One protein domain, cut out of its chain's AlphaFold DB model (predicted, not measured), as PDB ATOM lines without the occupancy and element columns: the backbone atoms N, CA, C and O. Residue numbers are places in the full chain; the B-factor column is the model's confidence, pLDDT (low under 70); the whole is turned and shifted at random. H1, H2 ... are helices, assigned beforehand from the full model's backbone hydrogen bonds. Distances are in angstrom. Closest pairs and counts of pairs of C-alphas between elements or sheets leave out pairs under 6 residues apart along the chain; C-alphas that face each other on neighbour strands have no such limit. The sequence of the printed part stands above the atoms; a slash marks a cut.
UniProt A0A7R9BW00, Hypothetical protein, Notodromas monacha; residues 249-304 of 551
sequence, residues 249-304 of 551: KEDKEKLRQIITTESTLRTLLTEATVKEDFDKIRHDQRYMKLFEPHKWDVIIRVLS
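This is residues 249 to 304 of the 551 residues of the protein "Hypothetical protein" of Notodromas monacha (UniProt A0A7R9BW00). Four helices follow one another round an open arch: H1, the longest by residues, makes one side and forms a corner with H2, and H3 and H4 fold back in turn to make the other side. H1 meets no other helix than H2, and a loop of nine residues joins H3 to H4. The printed part has 56 residues with four named helices, in the order H1, H2, H3, H4, and no named strand; the class is all helix. It is compact, with a radius of gyration of the C-alphas of 10.3 A, and spans 27 by 23 by 22 A.

H1, residues 249 to 261, runs 18.0 A from C-alpha 249 at (-29.020, 22.830, -91.099) to C-alpha 261 at (-35.382, 28.902, -75.341). H2 holds residues 263 to 271, 11.9 A, and H3 residues 275 to 283, 12.5 A. H4, residues 293 to 303, measures 15.5 A and ends with C-alpha 303 at (-36.048, 38.641, -90.002).

H1 touches H2 only at the corner by their link, with residues 258 to 260 alone; the closest C-alphas, of Ile 259 and Arg 266, are 5.0 A apart. Their lines are about perpendicular, at 83 degrees. H1 is apart from H3 and H4. H2 and H3 form a helical hairpin at a shallow tilt of 26 degrees, opposite ways; they only just touch, with 3 pairs of C-alphas within 8 A, the closest being Leu 269 and Phe 278 at 7.2 A. H3 and H4 form another helical hairpin, a steep tilt of 38 degrees, opposite ways; they too only just touch, with 3 such pairs, the closest C-alphas being those of Arg 282 and Trp 296 at 6.5 A. H2 and H4 are close but not clearly touching: the closest C-alphas, of Leu 269 and Leu 303, are 7.7 A apart. Each O i to N i+4 pair is within hydrogen-bond range in H1, H2 and H3, and 6 of 7 are in H4.

The C-alphas farthest apart, of Lys 249 and Glu 276, are 27.5 A apart. The printed part has no cut. The links H1 to H2 and H2 to H3 are tight, and H3 to H4 is short. The mean pLDDT of the printed part is 88.7, and no printed residue is under 70.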
ATOM      1  N   LYS A 249     -27.936  23.482 -91.858       88.06
ATOM      2  CA  LYS A 249     -29.020  22.830 -91.099       88.06
ATOM      3  C   LYS A 249     -28.799  22.954 -89.587       88.06
ATOM      4  O   LYS A 249     -29.760  23.151 -88.854       88.06
ATOM      5  N   GLU A 250     -27.543  22.899 -89.145       90.25
ATOM      6  CA  GLU A 250     -27.167  23.085 -87.741       90.25
ATOM      7  C   GLU A 250     -27.351  24.539 -87.279       90.25
ATOM      8  O   GLU A 250     -27.883  24.762 -86.196       90.25
ATOM      9  N   ASP A 251     -26.995  25.533 -88.105       89.75
ATOM     10  CA  ASP A 251     -27.221  26.951 -87.782       89.75
ATOM     11  C   ASP A 251     -28.727  27.253 -87.674       89.75
ATOM     12  O   ASP A 251     -29.157  27.967 -86.772       89.75
ATOM     13  N   LYS A 252     -29.549  26.663 -88.554       88.12
ATOM     14  CA  LYS A 252     -31.016  26.771 -88.493       88.12
ATOM     15  C   LYS A 252     -31.579  26.128 -87.230       88.12
ATOM     16  O   LYS A 252     -32.469  26.706 -86.618       88.12
ATOM     17  N   GLU A 253     -31.066  24.969 -86.819       88.69
ATOM     18  CA  GLU A 253     -31.514  24.330 -85.580       88.69
ATOM     19  C   GLU A 253     -31.093  25.122 -84.342       88.69
ATOM     20  O   GLU A 253     -31.929  25.367 -83.478       88.69
ATOM     21  N   LYS A 254     -29.856  25.636 -84.302       89.38
ATOM     22  CA  LYS A 254     -29.403  26.564 -83.256       89.38
ATOM     23  C   LYS A 254     -30.276  27.811 -83.200       89.38
ATOM     24  O   LYS A 254     -30.723  28.174 -82.123       89.38
ATOM     25  N   LEU A 255     -30.577  28.437 -84.340       89.00
ATOM     26  CA  LEU A 255     -31.437  29.622 -84.393       89.00
ATOM     27  C   LEU A 255     -32.843  29.317 -83.862       89.00
ATOM     28  O   LEU A 255     -33.398  30.110 -83.109       89.00
ATOM     29  N   ARG A 256     -33.403  28.151 -84.200       87.31
ATOM     30  CA  ARG A 256     -34.707  27.707 -83.689       87.31
ATOM     31  C   ARG A 256     -34.672  27.400 -82.198       87.31
ATOM     32  O   ARG A 256     -35.586  27.816 -81.492       87.31
ATOM     33  N   GLN A 257     -33.621  26.745 -81.708       88.69
ATOM     34  CA  GLN A 257     -33.410  26.521 -80.281       88.69
ATOM     35  C   GLN A 257     -33.314  27.862 -79.548       88.69
ATOM     36  O   GLN A 257     -34.105  28.115 -78.655       88.69
ATOM     37  N   ILE A 258     -32.450  28.773 -79.992       86.12
ATOM     38  CA  ILE A 258     -32.258  30.091 -79.375       86.12
ATOM     39  C   ILE A 258     -33.561  30.908 -79.382       86.12
ATOM     40  O   ILE A 258     -33.959  31.408 -78.339       86.12
ATOM     41  N   ILE A 259     -34.295  30.979 -80.500       84.06
ATOM     42  CA  ILE A 259     -35.588  31.690 -80.562       84.06
ATOM     43  C   ILE A 259     -36.658  31.037 -79.663       84.06
ATOM     44  O   ILE A 259     -37.562  31.729 -79.192       84.06
ATOM     45  N   THR A 260     -36.589  29.727 -79.406       84.88
ATOM     46  CA  THR A 260     -37.565  29.030 -78.546       84.88
ATOM     47  C   THR A 260     -37.175  29.006 -77.066       84.88
ATOM     48  O   THR A 260     -38.074  29.034 -76.229       84.88
ATOM     49  N   THR A 261     -35.881  29.008 -76.724       85.88
ATOM     50  CA  THR A 261     -35.382  28.902 -75.341       85.88
ATOM     51  C   THR A 261     -34.850  30.212 -74.758       85.88
ATOM     52  O   THR A 261     -35.003  30.441 -73.562       85.88
ATOM     53  N   GLU A 262     -34.221  31.082 -75.557       80.56
ATOM     54  CA  GLU A 262     -33.718  32.383 -75.093       80.56
ATOM     55  C   GLU A 262     -34.751  33.486 -75.335       80.56
ATOM     56  O   GLU A 262     -34.789  34.130 -76.387       80.56
ATOM     57  N   SER A 263     -35.562  33.759 -74.311       79.25
ATOM     58  CA  SER A 263     -36.512  34.875 -74.320       79.25
ATOM     59  C   SER A 263     -35.840  36.214 -74.642       79.25
ATOM     60  O   SER A 263     -36.375  36.971 -75.442       79.25
ATOM     61  N   THR A 264     -34.648  36.490 -74.102       91.12
ATOM     62  CA  THR A 264     -33.948  37.769 -74.303       91.12
ATOM     63  C   THR A 264     -33.585  38.033 -75.764       91.12
ATOM     64  O   THR A 264     -33.895  39.108 -76.274       91.12
ATOM     65  N   LEU A 265     -32.953  37.076 -76.461       90.06
ATOM     66  CA  LEU A 265     -32.579  37.282 -77.865       90.06
ATOM     67  C   LEU A 265     -33.813  37.290 -78.769       90.06
ATOM     68  O   LEU A 265     -33.879  38.096 -79.694       90.06
ATOM     69  N   ARG A 266     -34.818  36.454 -78.471       87.62
ATOM     70  CA  ARG A 266     -36.117  36.505 -79.150       87.62
ATOM     71  C   ARG A 266     -36.740  37.897 -79.045       87.62
ATOM     72  O   ARG A 266     -37.084  38.455 -80.079       87.62
ATOM     73  N   THR A 267     -36.854  38.451 -77.835       90.31
ATOM     74  CA  THR A 267     -37.420  39.788 -77.602       90.31
ATOM     75  C   THR A 267     -36.654  40.843 -78.392       90.31
ATOM     76  O   THR A 267     -37.273  41.559 -79.173       90.31
ATOM     77  N   LEU A 268     -35.319  40.868 -78.293       92.19
ATOM     78  CA  LEU A 268     -34.478  41.807 -79.043       92.19
ATOM     79  C   LEU A 268     -34.691  41.704 -80.564       92.19
ATOM     80  O   LEU A 268     -34.836  42.725 -81.224       92.19
ATOM     81  N   LEU A 269     -34.767  40.490 -81.122       89.69
ATOM     82  CA  LEU A 269     -35.022  40.279 -82.553       89.69
ATOM     83  C   LEU A 269     -36.453  40.640 -82.986       89.69
ATOM     84  O   LEU A 269     -36.658  40.937 -84.158       89.69
ATOM     85  N   THR A 270     -37.437  40.607 -82.079       86.62
ATOM     86  CA  THR A 270     -38.823  41.030 -82.365       86.62
ATOM     87  C   THR A 270     -39.083  42.519 -82.126       86.62
ATOM     88  O   THR A 270     -39.994  43.073 -82.734       86.62
ATOM     89  N   GLU A 271     -38.315  43.162 -81.244       90.44
ATOM     90  CA  GLU A 271     -38.386  44.606 -80.976       90.44
ATOM     91  C   GLU A 271     -37.537  45.414 -81.969       90.44
ATOM     92  O   GLU A 271     -37.886  46.551 -82.293       90.44
ATOM     93  N   ALA A 272     -36.460  44.819 -82.499       89.69
ATOM     94  CA  ALA A 272     -35.659  45.392 -83.572       89.69
ATOM     95  C   ALA A 272     -36.513  45.593 -84.833       89.69
ATOM     96  O   ALA A 272     -36.815  44.666 -85.583       89.69
ATOM     97  N   THR A 273     -36.894  46.845 -85.073       87.94
ATOM     98  CA  THR A 273     -37.595  47.282 -86.292       87.94
ATOM     99  C   THR A 273     -36.690  48.090 -87.216       87.94
ATOM    100  O   THR A 273     -37.004  48.240 -88.396       87.94
ATOM    101  N   VAL A 274     -35.554  48.573 -86.704       89.81
ATOM    102  CA  VAL A 274     -34.576  49.384 -87.436       89.81
ATOM    103  C   VAL A 274     -33.246  48.639 -87.543       89.81
ATOM    104  O   VAL A 274     -32.873  47.854 -86.666       89.81
ATOM    105  N   LYS A 275     -32.511  48.891 -88.627       87.00
ATOM    106  CA  LYS A 275     -31.248  48.210 -88.941       87.00
ATOM    107  C   LYS A 275     -30.199  48.365 -87.834       87.00
ATOM    108  O   LYS A 275     -29.482  47.416 -87.533       87.00
ATOM    109  N   GLU A 276     -30.161  49.522 -87.180       92.56
ATOM    110  CA  GLU A 276     -29.255  49.828 -86.075       92.56
ATOM    111  C   GLU A 276     -29.461  48.902 -84.869       92.56
ATOM    112  O   GLU A 276     -28.501  48.620 -84.153       92.56
ATOM    113  N   ASP A 277     -30.680  48.414 -84.620       92.88
ATOM    114  CA  ASP A 277     -30.945  47.484 -83.517       92.88
ATOM    115  C   ASP A 277     -30.442  46.077 -83.846       92.88
ATOM    116  O   ASP A 277     -29.799  45.434 -83.014       92.88
ATOM    117  N   PHE A 278     -30.613  45.639 -85.094       91.00
ATOM    118  CA  PHE A 278     -29.994  44.413 -85.592       91.00
ATOM    119  C   PHE A 278     -28.458  44.484 -85.566       91.00
ATOM    120  O   PHE A 278     -27.808  43.520 -85.156       91.00
ATOM    121  N   ASP A 279     -27.866  45.631 -85.911       91.25
ATOM    122  CA  ASP A 279     -26.419  45.845 -85.797       91.25
ATOM    123  C   ASP A 279     -25.944  45.885 -84.329       91.25
ATOM    124  O   ASP A 279     -24.862  45.372 -84.037       91.25
ATOM    125  N   LYS A 280     -26.737  46.386 -83.367       93.81
ATOM    126  CA  LYS A 280     -26.423  46.247 -81.925       93.81
ATOM    127  C   LYS A 280     -26.429  44.779 -81.490       93.81
ATOM    128  O   LYS A 280     -25.487  44.344 -80.833       93.81
ATOM    129  N   ILE A 281     -27.450  44.011 -81.882       92.75
ATOM    130  CA  ILE A 281     -27.576  42.578 -81.555       92.75
ATOM    131  C   ILE A 281     -26.396  41.783 -82.134       92.75
ATOM    132  O   ILE A 281     -25.814  40.951 -81.439       92.75
ATOM    133  N   ARG A 282     -25.989  42.091 -83.371       91.19
ATOM    134  CA  ARG A 282     -24.817  41.511 -84.047       91.19
ATOM    135  C   ARG A 282     -23.504  41.724 -83.280       91.19
ATOM    136  O   ARG A 282     -22.659  40.830 -83.271       91.19
ATOM    137  N   HIS A 283     -23.319  42.902 -82.682       93.12
ATOM    138  CA  HIS A 283     -22.089  43.279 -81.974       93.12
ATOM    139  C   HIS A 283     -22.120  42.984 -80.463       93.12
ATOM    140  O   HIS A 283     -21.094  43.135 -79.795       93.12
ATOM    141  N   ASP A 284     -23.247  42.532 -79.902       94.19
ATOM    142  CA  ASP A 284     -23.307  42.059 -78.516       94.19
ATOM    143  C   ASP A 284     -22.408  40.823 -78.352       94.19
ATOM    144  O   ASP A 284     -22.586  39.794 -79.011       94.19
ATOM    145  N   GLN A 285     -21.442  40.906 -77.433       94.25
ATOM    146  CA  GLN A 285     -20.453  39.855 -77.178       94.25
ATOM    147  C   GLN A 285     -21.070  38.490 -76.836       94.25
ATOM    148  O   GLN A 285     -20.412  37.461 -77.026       94.25
ATOM    149  N   ARG A 286     -22.310  38.467 -76.327       91.06
ATOM    150  CA  ARG A 286     -23.062  37.243 -76.021       91.06
ATOM    151  C   ARG A 286     -23.481  36.516 -77.298       91.06
ATOM    152  O   ARG A 286     -23.301  35.305 -77.399       91.06
ATOM    153  N   TYR A 287     -23.973  37.257 -78.288       90.12
ATOM    154  CA  TYR A 287     -24.564  36.715 -79.515       90.12
ATOM    155  C   TYR A 287     -23.552  36.607 -80.669       90.12
ATOM    156  O   TYR A 287     -23.660  35.710 -81.508       90.12
ATOM    157  N   MET A 288     -22.486  37.416 -80.650       89.50
ATOM    158  CA  MET A 288     -21.372  37.372 -81.612       89.50
ATOM    159  C   MET A 288     -20.657  36.003 -81.670       89.50
ATOM    160  O   MET A 288     -20.010  35.684 -82.663       89.50
ATOM    161  N   LYS A 289     -20.763  35.178 -80.617       91.62
ATOM    162  CA  LYS A 289     -20.188  33.818 -80.566       91.62
ATOM    163  C   LYS A 289     -21.132  32.714 -81.060       91.62
ATOM    164  O   LYS A 289     -20.669  31.597 -81.272       91.62
ATOM    165  N   LEU A 290     -22.430  32.994 -81.210       89.19
ATOM    166  CA  LEU A 290     -23.437  31.995 -81.600       89.19
ATOM    167  C   LEU A 290     -23.452  31.759 -83.114       89.19
ATOM    168  O   LEU A 290     -23.581  30.620 -83.560       89.19
ATOM    169  N   PHE A 291     -23.273  32.830 -83.891       92.69
ATOM    170  CA  PHE A 291     -23.202  32.792 -85.350       92.69
ATOM    171  C   PHE A 291     -22.069  33.679 -85.856       92.69
ATOM    172  O   PHE A 291     -21.777  34.732 -85.291       92.69
ATOM    173  N   GLU A 292     -21.441  33.261 -86.952       92.19
ATOM    174  CA  GLU A 292     -20.390  34.037 -87.609       92.19
ATOM    175  C   GLU A 292     -20.957  35.353 -88.182       92.19
ATOM    176  O   GLU A 292     -22.121  35.386 -88.593       92.19
ATOM    177  N   PRO A 293     -20.161  36.438 -88.286       88.19
ATOM    178  CA  PRO A 293     -20.668  37.752 -88.693       88.19
ATOM    179  C   PRO A 293     -21.416  37.775 -90.031       88.19
ATOM    180  O   PRO A 293     -22.326  38.580 -90.187       88.19
ATOM    181  N   HIS A 294     -21.063  36.887 -90.967       85.81
ATOM    182  CA  HIS A 294     -21.715  36.751 -92.273       85.81
ATOM    183  C   HIS A 294     -23.037  35.959 -92.218       85.81
ATOM    184  O   HIS A 294     -23.897  36.130 -93.076       85.81
ATOM    185  N   LYS A 295     -23.225  35.098 -91.208       90.88
ATOM    186  CA  LYS A 295     -24.496  34.401 -90.949       90.88
ATOM    187  C   LYS A 295     -25.503  35.342 -90.301       90.88
ATOM    188  O   LYS A 295     -26.680  35.282 -90.639       90.88
ATOM    189  N   TRP A 296     -25.033  36.250 -89.442       91.06
ATOM    190  CA  TRP A 296     -25.856  37.331 -88.900       91.06
ATOM    191  C   TRP A 296     -26.474  38.200 -89.998       91.06
ATOM    192  O   TRP A 296     -27.675  38.426 -89.944       91.06
ATOM    193  N   ASP A 297     -25.721  38.591 -91.034       87.44
ATOM    194  CA  ASP A 297     -26.282  39.346 -92.172       87.44
ATOM    195  C   ASP A 297     -27.446  38.602 -92.857       87.44
ATOM    196  O   ASP A 297     -28.451  39.211 -93.222       87.44
ATOM    197  N   VAL A 298     -27.345  37.274 -92.994       88.25
ATOM    198  CA  VAL A 298     -28.414  36.431 -93.556       88.25
ATOM    199  C   VAL A 298     -29.621  36.354 -92.618       88.25
ATOM    200  O   VAL A 298     -30.753  36.481 -93.076       88.25
ATOM    201  N   ILE A 299     -29.394  36.158 -91.316       87.12
ATOM    202  CA  ILE A 299     -30.454  36.075 -90.298       87.12
ATOM    203  C   ILE A 299     -31.215  37.400 -90.219       87.12
ATOM    204  O   ILE A 299     -32.439  37.401 -90.301       87.12
ATOM    205  N   ILE A 300     -30.494  38.520 -90.128       86.19
ATOM    206  CA  ILE A 300     -31.063  39.869 -90.102       86.19
ATOM    207  C   ILE A 300     -31.890  40.094 -91.365       86.19
ATOM    208  O   ILE A 300     -33.053  40.446 -91.258       86.19
ATOM    209  N   ARG A 301     -31.366  39.774 -92.554       83.19
ATOM    210  CA  ARG A 301     -32.100  39.952 -93.814       83.19
ATOM    211  C   ARG A 301     -33.367  39.091 -93.949       83.19
ATOM    212  O   ARG A 301     -34.264  39.466 -94.693       83.19
ATOM    213  N   VAL A 302     -33.439  37.946 -93.266       83.00
ATOM    214  CA  VAL A 302     -34.625  37.065 -93.244       83.00
ATOM    215  C   VAL A 302     -35.639  37.479 -92.164       83.00
ATOM    216  O   VAL A 302     -36.818  37.150 -92.286       83.00
ATOM    217  N   LEU A 303     -35.199  38.175 -91.108       81.75
ATOM    218  CA  LEU A 303     -36.048  38.641 -90.002       81.75
ATOM    219  C   LEU A 303     -36.529  40.086 -90.165       81.75
ATOM    220  O   LEU A 303     -37.633  40.408 -89.728       81.75
ATOM    221  N   SER A 304     -35.724  40.948 -90.788       78.62
ATOM    222  CA  SER A 304     -36.136  42.283 -91.207       78.62
ATOM    223  C   SER A 304     -37.402  42.168 -92.059       78.62
ATOM    224  O   SER A 304     -37.450  41.319 -92.953       78.62
TER     225      SER A 304